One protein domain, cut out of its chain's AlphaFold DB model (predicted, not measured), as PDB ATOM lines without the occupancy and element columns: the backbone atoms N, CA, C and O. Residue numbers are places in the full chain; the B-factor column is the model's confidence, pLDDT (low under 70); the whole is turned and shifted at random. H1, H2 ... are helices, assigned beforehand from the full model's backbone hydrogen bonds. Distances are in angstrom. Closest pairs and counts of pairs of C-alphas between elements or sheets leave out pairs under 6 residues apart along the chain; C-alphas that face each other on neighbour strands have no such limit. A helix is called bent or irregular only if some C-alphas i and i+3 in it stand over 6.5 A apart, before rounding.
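What this domain is: This is residues 10 to 101 of the 109 residues of an uncharacterized protein of Ancylostoma caninum (UniProt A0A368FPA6). A long straight helix, H1, sticks out as an arm from a small, loose body, in which H2 and H4 lie near each other with H3 turned off the far end of H2 and long links round them. The arm that stands free is residues 10 to 36, and it makes much of the length of the whole. The printed part has 92 residues with four named helices, in the order H1, H2, H3, H4, and no named strand; the class is all helix. The whole is extended, with a radius of gyration of the C-alphas of 21.4 A, and spans 70 by 34 by 26 A.

Where its parts are: H1, the longest helix, is residues 10 to 32 and measures 34.4 A from C-alpha 10 at (217.828, 176.250, 235.969) to C-alpha 32 at (220.559, 209.999, 230.027). H2 is residues 50 to 65, 21.0 A long. H2 has a kink of 28 degrees near residue 59; it is neither bent nor irregular, but only just: C-alphas 60 and 63 are 6.1 A apart. H3 is residues 67 to 72, 8.9 A long. H4 is residues 91 to 100, 14.5 A long, and ends with C-alpha 100 at (228.788, 224.754, 230.400).

How they stand to each other: H1 touches no helix and is apart from H2, H3 and H4. H2 and H4 are close but not clearly touching; their closest C-alphas, those of Lys 53 and Ile 94, are 7.6 A apart. They run the same way at a steep tilt of 37 degrees, only just beyond shallow. H2 and H3 are close but not clearly touching too, the closest C-alphas being those of Pro 63 and Phe 70, 7.3 A apart. Their lines are about perpendicular at 70.3 degrees, only just beyond steep. H3 and H4 are apart. In H3 and H4 each O i to N i+4 pair is within hydrogen-bond range; in H1 it is 17 of 19 and in H2 10 of 12.

The domain as a whole: The C-alphas of Ser 10 and Ser 72, the two farthest apart, are 70.7 A from each other. The outline is only just a rod, while the body without residues 10 to 36 spans 40 by 27 by 17 A. The printed part has no cut. The links from H1 to H2, residues 33 to 49, and from H3 to H4, residues 73 to 90, are long; the link from H2 to H3 is tight. The mean pLDDT of the printed part is 75.5, and residues 10 to 19, 32, 34 to 39 and 70 to 76 are under 70.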
ATOM      1  N   SER A  10     218.469 175.217 235.132       57.06
ATOM      2  CA  SER A  10     217.828 176.250 235.969       57.06
ATOM      3  C   SER A  10     218.788 177.384 236.357       57.06
ATOM      4  O   SER A  10     218.392 178.546 236.398       57.06
ATOM      5  N   SER A  11     220.068 177.067 236.578       57.97
ATOM      6  CA  SER A  11     221.076 178.043 237.019       57.97
ATOM      7  C   SER A  11     221.453 179.038 235.917       57.97
ATOM      8  O   SER A  11     221.402 180.238 236.143       57.97
ATOM      9  N   ARG A  12     221.687 178.556 234.686       57.66
ATOM     10  CA  ARG A  12     222.072 179.404 233.538       57.66
ATOM     11  C   ARG A  12     221.035 180.473 233.174       57.66
ATOM     12  O   ARG A  12     221.411 181.570 232.791       57.66
ATOM     13  N   LYS A  13     219.737 180.189 233.349       55.91
ATOM     14  CA  LYS A  13     218.673 181.164 233.052       55.91
ATOM     15  C   LYS A  13     218.655 182.362 234.005       55.91
ATOM     16  O   LYS A  13     218.290 183.449 233.579       55.91
ATOM     17  N   LYS A  14     219.026 182.180 235.278       55.81
ATOM     18  CA  LYS A  14     219.024 183.280 236.260       55.81
ATOM     19  C   LYS A  14     220.190 184.237 236.051       55.81
ATOM     20  O   LYS A  14     220.010 185.439 236.209       55.81
ATOM     21  N   ASP A  15     221.348 183.709 235.671       58.66
ATOM     22  CA  ASP A  15     222.544 184.517 235.426       58.66
ATOM     23  C   ASP A  15     222.366 185.395 234.170       58.66
ATOM     24  O   ASP A  15     222.671 186.586 234.198       58.66
ATOM     25  N   GLU A  16     221.747 184.856 233.112       61.69
ATOM     26  CA  GLU A  16     221.425 185.606 231.887       61.69
ATOM     27  C   GLU A  16     220.370 186.708 232.110       61.69
ATOM     28  O   GLU A  16     220.483 187.795 231.544       61.69
ATOM     29  N   GLU A  17     219.347 186.483 232.945       61.47
ATOM     30  CA  GLU A  17     218.356 187.526 233.268       61.47
ATOM     31  C   GLU A  17     218.957 188.679 234.084       61.47
ATOM     32  O   GLU A  17     218.608 189.842 233.862       61.47
ATOM     33  N   LEU A  18     219.886 188.383 234.998       60.88
ATOM     34  CA  LEU A  18     220.574 189.394 235.803       60.88
ATOM     35  C   LEU A  18     221.541 190.236 234.961       60.88
ATOM     36  O   LEU A  18     221.578 191.458 235.128       60.88
ATOM     37  N   ASP A  19     222.257 189.616 234.020       68.31
ATOM     38  CA  ASP A  19     223.128 190.324 233.079       68.31
ATOM     39  C   ASP A  19     222.329 191.193 232.103       68.31
ATOM     40  O   ASP A  19     222.692 192.348 231.867       68.31
ATOM     41  N   ASN A  20     221.191 190.699 231.605       76.31
ATOM     42  CA  ASN A  20     220.295 191.476 230.746       76.31
ATOM     43  C   ASN A  20     219.674 192.672 231.486       76.31
ATOM     44  O   ASN A  20     219.572 193.770 230.933       76.31
ATOM     45  N   PHE A  21     219.303 192.501 232.754       72.31
ATOM     46  CA  PHE A  21     218.776 193.590 233.574       72.31
ATOM     47  C   PHE A  21     219.850 194.637 233.906       72.31
ATOM     48  O   PHE A  21     219.589 195.844 233.864       72.31
ATOM     49  N   ALA A  22     221.078 194.195 234.189       78.62
ATOM     50  CA  ALA A  22     222.216 195.083 234.396       78.62
ATOM     51  C   ALA A  22     222.590 195.840 233.110       78.62
ATOM     52  O   ALA A  22     222.854 197.042 233.168       78.62
ATOM     53  N   ALA A  23     222.565 195.171 231.955       78.94
ATOM     54  CA  ALA A  23     222.804 195.783 230.652       78.94
ATOM     55  C   ALA A  23     221.747 196.847 230.322       78.94
ATOM     56  O   ALA A  23     222.106 197.968 229.971       78.94
ATOM     57  N   SER A  24     220.464 196.545 230.541       83.06
ATOM     58  CA  SER A  24     219.365 197.493 230.319       83.06
ATOM     59  C   SER A  24     219.491 198.744 231.198       83.06
ATOM     60  O   SER A  24     219.304 199.865 230.723       83.06
ATOM     61  N   ARG A  25     219.898 198.586 232.467       79.69
ATOM     62  CA  ARG A  25     220.140 199.727 233.360       79.69
ATOM     63  C   ARG A  25     221.320 200.583 232.907       79.69
ATOM     64  O   ARG A  25     221.226 201.805 232.967       79.69
ATOM     65  N   ARG A  26     222.419 199.961 232.462       78.94
ATOM     66  CA  ARG A  26     223.568 200.700 231.917       78.94
ATOM     67  C   ARG A  26     223.156 201.509 230.692       78.94
ATOM     68  O   ARG A  26     223.471 202.687 230.648       78.94
ATOM     69  N   GLN A  27     222.370 200.924 229.793       80.00
ATOM     70  CA  GLN A  27     221.855 201.608 228.605       80.00
ATOM     71  C   GLN A  27     220.958 202.805 228.944       80.00
ATOM     72  O   GLN A  27     221.080 203.852 228.320       80.00
ATOM     73  N   ALA A  28     220.087 202.678 229.950       80.06
ATOM     74  CA  ALA A  28     219.233 203.781 230.396       80.06
ATOM     75  C   ALA A  28     220.029 204.929 231.041       80.06
ATOM     76  O   ALA A  28     219.676 206.098 230.898       80.06
ATOM     77  N   ILE A  29     221.108 204.606 231.762       78.44
ATOM     78  CA  ILE A  29     222.011 205.619 232.320       78.44
ATOM     79  C   ILE A  29     222.798 206.285 231.188       78.44
ATOM     80  O   ILE A  29     222.867 207.506 231.135       78.44
ATOM     81  N   GLU A  30     223.334 205.497 230.259       75.56
ATOM     82  CA  GLU A  30     224.117 205.973 229.119       75.56
ATOM     83  C   GLU A  30     223.311 206.903 228.205       75.56
ATOM     84  O   GLU A  30     223.819 207.947 227.813       75.56
ATOM     85  N   SER A  31     222.033 206.604 227.948       71.56
ATOM     86  CA  SER A  31     221.157 207.483 227.162       71.56
ATOM     87  C   SER A  31     220.757 208.774 227.881       71.56
ATOM     88  O   SER A  31     220.329 209.726 227.234       71.56
ATOM     89  N   THR A  32     220.872 208.813 229.212       68.62
ATOM     90  CA  THR A  32     220.559 209.999 230.027       68.62
ATOM     91  C   THR A  32     221.774 210.914 230.192       68.62
ATOM     92  O   THR A  32     221.620 212.111 230.436       68.62
ATOM     93  N   ILE A  33     222.991 210.378 230.061       72.19
ATOM     94  CA  ILE A  33     224.216 211.178 230.070       72.19
ATOM     95  C   ILE A  33     224.252 211.984 228.769       72.19
ATOM     96  O   ILE A  33     224.609 211.476 227.707       72.19
ATOM     97  N   LEU A  34     223.879 213.261 228.865       63.03
ATOM     98  CA  LEU A  34     224.028 214.225 227.781       63.03
ATOM     99  C   LEU A  34     225.508 214.295 227.394       63.03
ATOM    100  O   LEU A  34     226.336 214.832 228.126       63.03
ATOM    101  N   SER A  35     225.843 213.707 226.250       62.75
ATOM    102  CA  SER A  35     227.209 213.667 225.718       62.75
ATOM    103  C   SER A  35     227.594 214.992 225.052       62.75
ATOM    104  O   SER A  35     228.777 215.263 224.853       62.75
ATOM    105  N   ASN A  36     226.601 215.830 224.737       62.78
ATOM    106  CA  ASN A  36     226.772 217.104 224.053       62.78
ATOM    107  C   ASN A  36     226.594 218.271 225.025       62.78
ATOM    108  O   ASN A  36     225.481 218.610 225.425       62.78
ATOM    109  N   VAL A  37     227.700 218.944 225.342       65.06
ATOM    110  CA  VAL A  37     227.713 220.209 226.103       65.06
ATOM    111  C   VAL A  37     226.897 221.304 225.391       65.06
ATOM    112  O   VAL A  37     226.378 222.215 226.033       65.06
ATOM    113  N   GLU A  38     226.724 221.194 224.070       63.09
ATOM    114  CA  GLU A  38     225.985 222.147 223.232       63.09
ATOM    115  C   GLU A  38     224.466 222.156 223.462       63.09
ATOM    116  O   GLU A  38     223.826 223.165 223.168       63.09
ATOM    117  N   GLU A  39     223.895 221.075 224.003       67.00
ATOM    118  CA  GLU A  39     222.466 220.992 224.349       67.00
ATOM    119  C   GLU A  39     222.148 221.643 225.702       67.00
ATOM    120  O   GLU A  39     220.982 221.787 226.076       67.00
ATOM    121  N   LEU A  40     223.176 222.046 226.453       73.19
ATOM    122  CA  LEU A  40     222.986 222.710 227.732       73.19
ATOM    123  C   LEU A  40     222.522 224.159 227.518       73.19
ATOM    124  O   LEU A  40     223.004 224.837 226.602       73.19
ATOM    125  N   PRO A  41     221.618 224.666 228.379       73.81
ATOM    126  CA  PRO A  41     221.168 226.047 228.307       73.81
ATOM    127  C   PRO A  41     222.380 226.973 228.361       73.81
ATOM    128  O   PRO A  41     223.241 226.832 229.223       73.81
ATOM    129  N   LYS A  42     222.469 227.925 227.433       77.31
ATOM    130  CA  LYS A  42     223.529 228.938 227.460       77.31
ATOM    131  C   LYS A  42     223.135 230.062 228.405       77.31
ATOM    132  O   LYS A  42     221.958 230.312 228.653       77.31
ATOM    133  N   PHE A  43     224.115 230.822 228.879       76.25
ATOM    134  CA  PHE A  43     223.858 231.967 229.759       76.25
ATOM    135  C   PHE A  43     222.925 233.023 229.131       76.25
ATOM    136  O   PHE A  43     222.192 233.721 229.841       76.25
ATOM    137  N   SER A  44     222.931 233.101 227.794       76.62
ATOM    138  CA  SER A  44     222.043 233.927 226.969       76.62
ATOM    139  C   SER A  44     220.602 233.417 226.890       76.62
ATOM    140  O   SER A  44     219.712 234.199 226.583       76.62
ATOM    141  N   ASP A  45     220.373 232.130 227.148       77.12
ATOM    142  CA  ASP A  45     219.068 231.465 227.016       77.12
ATOM    143  C   ASP A  45     218.196 231.631 228.274       77.12
ATOM    144  O   ASP A  45     216.992 231.390 228.289       77.12
ATOM    145  N   ILE A  46     218.804 232.098 229.364       79.00
ATOM    146  CA  ILE A  46     218.121 232.328 230.634       79.00
ATOM    147  C   ILE A  46     217.601 233.762 230.646       79.00
ATOM    148  O   ILE A  46     218.380 234.708 230.772       79.00
ATOM    149  N   ALA A  47     216.289 233.943 230.545       76.38
ATOM    150  CA  ALA A  47     215.675 235.259 230.660       76.38
ATOM    151  C   ALA A  47     215.645 235.735 232.127       76.38
ATOM    152  O   ALA A  47     215.215 235.008 233.019       76.38
ATOM    153  N   GLY A  48     216.073 236.977 232.373       79.62
ATOM    154  CA  GLY A  48     216.056 237.591 233.707       79.62
ATOM    155  C   GLY A  48     217.239 237.211 234.609       79.62
ATOM    156  O   GLY A  48     218.290 236.773 234.137       79.62
ATOM    157  N   LEU A  49     217.068 237.441 235.919       77.69
ATOM    158  CA  LEU A  49     218.040 237.150 236.987       77.69
ATOM    159  C   LEU A  49     219.441 237.766 236.767       77.69
ATOM    160  O   LEU A  49     220.448 237.188 237.165       77.69
ATOM    161  N   THR A  50     219.527 238.949 236.148       80.00
ATOM    162  CA  THR A  50     220.805 239.608 235.809       80.00
ATOM    163  C   THR A  50     221.697 239.864 237.025       80.00
ATOM    164  O   THR A  50     222.908 239.681 236.948       80.00
ATOM    165  N   GLU A  51     221.107 240.243 238.158       82.81
ATOM    166  CA  GLU A  51     221.847 240.491 239.400       82.81
ATOM    167  C   GLU A  51     222.448 239.198 239.969       82.81
ATOM    168  O   GLU A  51     223.645 239.134 240.229       82.81
ATOM    169  N   ALA A  52     221.647 238.128 240.053       83.94
ATOM    170  CA  ALA A  52     222.116 236.819 240.507       83.94
ATOM    171  C   ALA A  52     223.193 236.245 239.576       83.94
ATOM    172  O   ALA A  52     224.185 235.693 240.038       83.94
ATOM    173  N   LYS A  53     223.027 236.426 238.262       82.06
ATOM    174  CA  LYS A  53     224.021 236.090 237.239       82.06
ATOM    175  C   LYS A  53     225.351 236.803 237.473       82.06
ATOM    176  O   LYS A  53     226.386 236.150 237.435       82.06
ATOM    177  N   SER A  54     225.315 238.112 237.717       85.25
ATOM    178  CA  SER A  54     226.519 238.913 237.956       85.25
ATOM    179  C   SER A  54     227.223 238.498 239.244       85.25
ATOM    180  O   SER A  54     228.416 238.231 239.214       85.25
ATOM    181  N   ALA A  55     226.480 238.370 240.346       85.44
ATOM    182  CA  ALA A  55     227.037 237.983 241.641       85.44
ATOM    183  C   ALA A  55     227.649 236.574 241.611       85.44
ATOM    184  O   ALA A  55     228.707 236.330 242.184       85.44
ATOM    185  N   LEU A  56     226.996 235.643 240.912       84.56
ATOM    186  CA  LEU A  56     227.498 234.286 240.724       84.56
ATOM    187  C   LEU A  56     228.783 234.271 239.880       84.56
ATOM    188  O   LEU A  56     229.705 233.517 240.185       84.56
ATOM    189  N   PHE A  57     228.846 235.112 238.844       82.81
ATOM    190  CA  PHE A  57     230.020 235.242 237.984       82.81
ATOM    191  C   PHE A  57     231.200 235.854 238.740       82.81
ATOM    192  O   PHE A  57     232.284 235.291 238.704       82.81
ATOM    193  N   GLU A  58     230.980 236.941 239.479       84.31
ATOM    194  CA  GLU A  58     231.982 237.583 240.339       84.31
ATOM    195  C   GLU A  58     232.538 236.586 241.367       84.31
ATOM    196  O   GLU A  58     233.739 236.343 241.426       84.31
ATOM    197  N   ALA A  59     231.657 235.882 242.085       83.50
ATOM    198  CA  ALA A  59     232.055 234.918 243.109       83.50
ATOM    199  C   ALA A  59     232.917 233.754 242.584       83.50
ATOM    200  O   ALA A  59     233.676 233.168 243.359       83.50
ATOM    201  N   LEU A  60     232.795 233.395 241.302       82.00
ATOM    202  CA  LEU A  60     233.529 232.277 240.700       82.00
ATOM    203  C   LEU A  60     234.711 232.701 239.840       82.00
ATOM    204  O   LEU A  60     235.717 232.001 239.821       82.00
ATOM    205  N   VAL A  61     234.601 233.816 239.127       81.69
ATOM    206  CA  VAL A  61     235.630 234.288 238.203       81.69
ATOM    207  C   VAL A  61     236.672 235.134 238.926       81.69
ATOM    208  O   VAL A  61     237.855 234.984 238.631       81.69
ATOM    209  N   ASP A  62     236.292 235.953 239.905       81.25
ATOM    210  CA  ASP A  62     237.244 236.774 240.659       81.25
ATOM    211  C   ASP A  62     238.306 235.966 241.412       81.25
ATOM    212  O   ASP A  62     239.478 236.335 241.318       81.25
ATOM    213  N   PRO A  63     237.991 234.847 242.103       77.31
ATOM    214  CA  PRO A  63     239.039 234.033 242.721       77.31
ATOM    215  C   PRO A  63     239.965 233.359 241.701       77.31
ATOM    216  O   PRO A  63     241.087 233.008 242.054       77.31
ATOM    217  N   ILE A  64     239.519 233.171 240.453       79.25
ATOM    218  CA  ILE A  64     240.340 232.603 239.374       79.25
ATOM    219  C   ILE A  64     241.217 233.687 238.732       79.25
ATOM    220  O   ILE A  64     242.379 233.425 238.431       79.25
ATOM    221  N   GLN A  65     240.685 234.894 238.521       79.81
ATOM    222  CA  GLN A  65     241.415 236.000 237.894       79.81
ATOM    223  C   GLN A  65     242.392 236.702 238.843       79.81
ATOM    224  O   GLN A  65     243.450 237.126 238.389       79.81
ATOM    225  N   TYR A  66     242.065 236.815 240.134       80.44
ATOM    226  CA  TYR A  66     242.841 237.596 241.106       80.44
ATOM    227  C   TYR A  66     243.266 236.769 242.332       80.44
ATOM    228  O   TYR A  66     242.935 237.132 243.464       80.44
ATOM    229  N   PRO A  67     244.021 235.668 242.163       75.69
ATOM    230  CA  PRO A  67     244.458 234.836 243.290       75.69
ATOM    231  C   PRO A  67     245.340 235.605 244.291       75.69
ATOM    232  O   PRO A  67     245.284 235.360 245.494       75.69
ATOM    233  N   GLU A  68     246.089 236.602 243.819       75.88
ATOM    234  CA  GLU A  68     246.986 237.453 244.615       75.88
ATOM    235  C   GLU A  68     246.287 238.250 245.736       75.88
ATOM    236  O   GLU A  68     246.873 238.480 246.801       75.88
ATOM    237  N   TRP A  69     245.020 238.638 245.546       73.25
ATOM    238  CA  TRP A  69     244.229 239.341 246.565       73.25
ATOM    239  C   TRP A  69     243.810 238.410 247.706       73.25
ATOM    240  O   TRP A  69     243.721 238.845 248.858       73.25
ATOM    241  N   PHE A  70     243.602 237.130 247.390       69.31
ATOM    242  CA  PHE A  70     243.228 236.084 248.344       69.31
ATOM    243  C   PHE A  70     244.441 235.446 249.041       69.31
ATOM    244  O   PHE A  70     244.280 234.837 250.091       69.31
ATOM    245  N   GLU A  71     245.650 235.587 248.491       68.06
ATOM    246  CA  GLU A  71     246.889 235.159 249.161       68.06
ATOM    247  C   GLU A  71     247.420 236.207 250.148       68.06
ATOM    248  O   GLU A  71     247.977 235.859 251.189       68.06
ATOM    249  N   SER A  72     247.241 237.493 249.835       66.19
ATOM    250  CA  SER A  72     247.750 238.608 250.654       66.19
ATOM    251  C   SER A  72     246.826 238.980 251.816       66.19
ATOM    252  O   SER A  72     247.257 239.583 252.798       66.19
ATOM    253  N   SER A  73     245.547 238.640 251.692       63.44
ATOM    254  CA  SER A  73     244.519 238.851 252.707       63.44
ATOM    255  C   SER A  73     244.153 237.481 253.270       63.44
ATOM    256  O   SER A  73     243.976 236.562 252.485       63.44
ATOM    257  N   ASP A  74     243.927 237.312 254.576       66.44
ATOM    258  CA  ASP A  74     243.404 236.053 255.163       66.44
ATOM    259  C   ASP A  74     241.975 235.671 254.671       66.44
ATOM    260  O   ASP A  74     241.252 234.879 255.285       66.44
ATOM    261  N   LEU A  75     241.523 236.268 253.566       67.00
ATOM    262  CA  LEU A  75     240.248 236.053 252.913       67.00
ATOM    263  C   LEU A  75     240.308 234.750 252.124       67.00
ATOM    264  O   LEU A  75     241.028 234.604 251.143       67.00
ATOM    265  N   LYS A  76     239.506 233.781 252.557       68.25
ATOM    266  CA  LYS A  76     239.399 232.494 251.879       68.25
ATOM    267  C   LYS A  76     238.498 232.633 250.646       68.25
ATOM    268  O   LYS A  76     237.403 233.179 250.795       68.25
ATOM    269  N   PRO A  77     238.889 232.104 249.473       73.44
ATOM    270  CA  PRO A  77     238.030 232.124 248.296       73.44
ATOM    271  C   PRO A  77     236.703 231.404 248.565       73.44
ATOM    272  O   PRO A  77     236.619 230.483 249.394       73.44
ATOM    273  N   TRP A  78     235.662 231.832 247.853       76.06
ATOM    274  CA  TRP A  78     234.326 231.250 247.920       76.06
ATOM    275  C   TRP A  78     234.387 229.761 247.562       76.06
ATOM    276  O   TRP A  78     234.884 229.386 246.505       76.06
ATOM    277  N   LYS A  79     233.904 228.888 248.457       75.62
ATOM    278  CA  LYS A  79     233.945 227.426 248.239       75.62
ATOM    279  C   LYS A  79     232.676 226.853 247.627       75.62
ATOM    280  O   LYS A  79     232.713 225.776 247.045       75.62
ATOM    281  N   ALA A  80     231.549 227.510 247.862       78.94
ATOM    282  CA  ALA A  80     230.240 227.031 247.461       78.94
ATOM    283  C   ALA A  80     229.302 228.220 247.287       78.94
ATOM    284  O   ALA A  80     229.390 229.193 248.037       78.94
ATOM    285  N   VAL A  81     228.388 228.101 246.328       83.44
ATOM    286  CA  VAL A  81     227.309 229.063 246.114       83.44
ATOM    287  C   VAL A  81     225.979 228.344 246.309       83.44
ATOM    288  O   VAL A  81     225.781 227.248 245.785       83.44
ATOM    289  N   LEU A  82     225.089 228.942 247.100       87.00
ATOM    290  CA  LEU A  82     223.746 228.430 247.345       87.00
ATOM    291  C   LEU A  82     222.758 229.185 246.459       87.00
ATOM    292  O   LEU A  82     222.558 230.386 246.631       87.00
ATOM    293  N   LEU A  83     222.124 228.466 245.539       85.50
ATOM    294  CA  LEU A  83     220.969 228.955 244.796       85.50
ATOM    295  C   LEU A  83     219.717 228.486 245.539       85.50
ATOM    296  O   LEU A  83     219.618 227.306 245.878       85.50
ATOM    297  N   TYR A  84     218.824 229.418 245.865       87.56
ATOM    298  CA  TYR A  84     217.592 229.123 246.587       87.56
ATOM    299  C   TYR A  84     216.422 229.917 246.012       87.56
ATOM    300  O   TYR A  84     216.566 231.084 245.642       87.56
ATOM    301  N   GLY A  85     215.246 229.295 246.014       86.06
ATOM    302  CA  GLY A  85     214.018 229.922 245.557       86.06
ATOM    303  C   GLY A  85     212.904 228.914 245.253       86.06
ATOM    304  O   GLY A  85     213.026 227.713 245.515       86.06
ATOM    305  N   PRO A  86     211.747 229.411 244.784       86.44
ATOM    306  CA  PRO A  86     210.622 228.577 244.386       86.44
ATOM    307  C   PRO A  86     210.995 227.661 243.207       86.44
ATOM    308  O   PRO A  86     211.704 228.094 242.290       86.44
ATOM    309  N   PRO A  87     210.472 226.422 243.154       83.69
ATOM    310  CA  PRO A  87     210.740 225.523 242.037       83.69
ATOM    311  C   PRO A  87     210.251 226.148 240.723       83.69
ATOM    312  O   PRO A  87     209.124 226.631 240.639       83.69
ATOM    313  N   GLY A  88     211.106 226.144 239.697       78.50
ATOM    314  CA  GLY A  88     210.812 226.754 238.392       78.50
ATOM    315  C   GLY A  88     211.434 228.136 238.158       78.50
ATOM    316  O   GLY A  88     211.342 228.643 237.046       78.50
ATOM    317  N   THR A  89     212.143 228.712 239.138       79.06
ATOM    318  CA  THR A  89     212.819 230.028 239.009       79.06
ATOM    319  C   THR A  89     214.172 229.957 238.274       79.06
ATOM    320  O   THR A  89     214.937 230.914 238.239       79.06
ATOM    321  N   GLY A  90     214.495 228.817 237.653       78.00
ATOM    322  CA  GLY A  90     215.692 228.676 236.818       78.00
ATOM    323  C   GLY A  90     217.014 228.487 237.573       78.00
ATOM    324  O   GLY A  90     218.056 228.499 236.928       78.00
ATOM    325  N   GLU A  91     216.996 228.246 238.889       86.50
ATOM    326  CA  GLU A  91     218.191 227.977 239.721       86.50
ATOM    327  C   GLU A  91     219.054 226.824 239.185       86.50
ATOM    328  O   GLU A  91     220.279 226.907 239.139       86.50
ATOM    329  N   PHE A  92     218.420 225.749 238.712       84.88
ATOM    330  CA  PHE A  92     219.149 224.652 238.081       84.88
ATOM    331  C   PHE A  92     219.717 225.060 236.713       84.88
ATOM    332  O   PHE A  92     220.874 224.783 236.410       84.88
ATOM    333  N   SER A  93     218.920 225.774 235.912       83.19
ATOM    334  CA  SER A  93     219.300 226.197 234.560       83.19
ATOM    335  C   SER A  93     220.509 227.139 234.569       83.19
ATOM    336  O   SER A  93     221.448 226.933 233.807       83.19
ATOM    337  N   ILE A  94     220.548 228.119 235.482       85.19
ATOM    338  CA  ILE A  94     221.678 229.056 235.621       85.19
ATOM    339  C   ILE A  94     222.968 228.375 236.062       85.19
ATOM    340  O   ILE A  94     224.027 228.685 235.519       85.19
ATOM    341  N   SER A  95     222.880 227.412 236.979       83.19
ATOM    342  CA  SER A  95     224.036 226.629 237.414       83.19
ATOM    343  C   SER A  95     224.631 225.828 236.253       83.19
ATOM    344  O   SER A  95     225.825 225.930 235.962       83.19
ATOM    345  N   VAL A  96     223.776 225.106 235.522       82.81
ATOM    346  CA  VAL A  96     224.177 224.313 234.353       82.81
ATOM    347  C   VAL A  96     224.767 225.198 233.253       82.81
ATOM    348  O   VAL A  96     225.822 224.878 232.709       82.81
ATOM    349  N   ALA A  97     224.129 226.329 232.955       83.31
ATOM    350  CA  ALA A  97     224.587 227.251 231.922       83.31
ATOM    351  C   ALA A  97     225.947 227.861 232.227       83.31
ATOM    352  O   ALA A  97     226.766 228.054 231.330       83.31
ATOM    353  N   MET A  98     226.190 228.172 233.495       80.50
ATOM    354  CA  MET A  98     227.471 228.694 233.918       80.50
ATOM    355  C   MET A  98     228.564 227.631 233.823       80.50
ATOM    356  O   MET A  98     229.617 227.919 233.275       80.50
ATOM    357  N   PHE A  99     228.302 226.403 234.273       77.69
ATOM    358  CA  PHE A  99     229.272 225.310 234.178       77.69
ATOM    359  C   PHE A  99     229.609 224.937 232.727       77.69
ATOM    360  O   PHE A  99     230.767 224.689 232.404       77.69
ATOM    361  N   SER A 100     228.605 224.942 231.846       76.69
ATOM    362  CA  SER A 100     228.788 224.754 230.400       76.69
ATOM    363  C   SER A 100     229.567 225.906 229.755       76.69
ATOM    364  O   SER A 100     230.232 225.735 228.732       76.69
ATOM    365  N   SER A 101     229.511 227.102 230.350       73.50
ATOM    366  CA  SER A 101     230.198 228.268 229.817       73.50
ATOM    367  C   SER A 101     231.708 228.032 229.798       73.50
ATOM    368  O   SER A 101     232.340 227.743 230.815       73.50
TER     369      SER A 101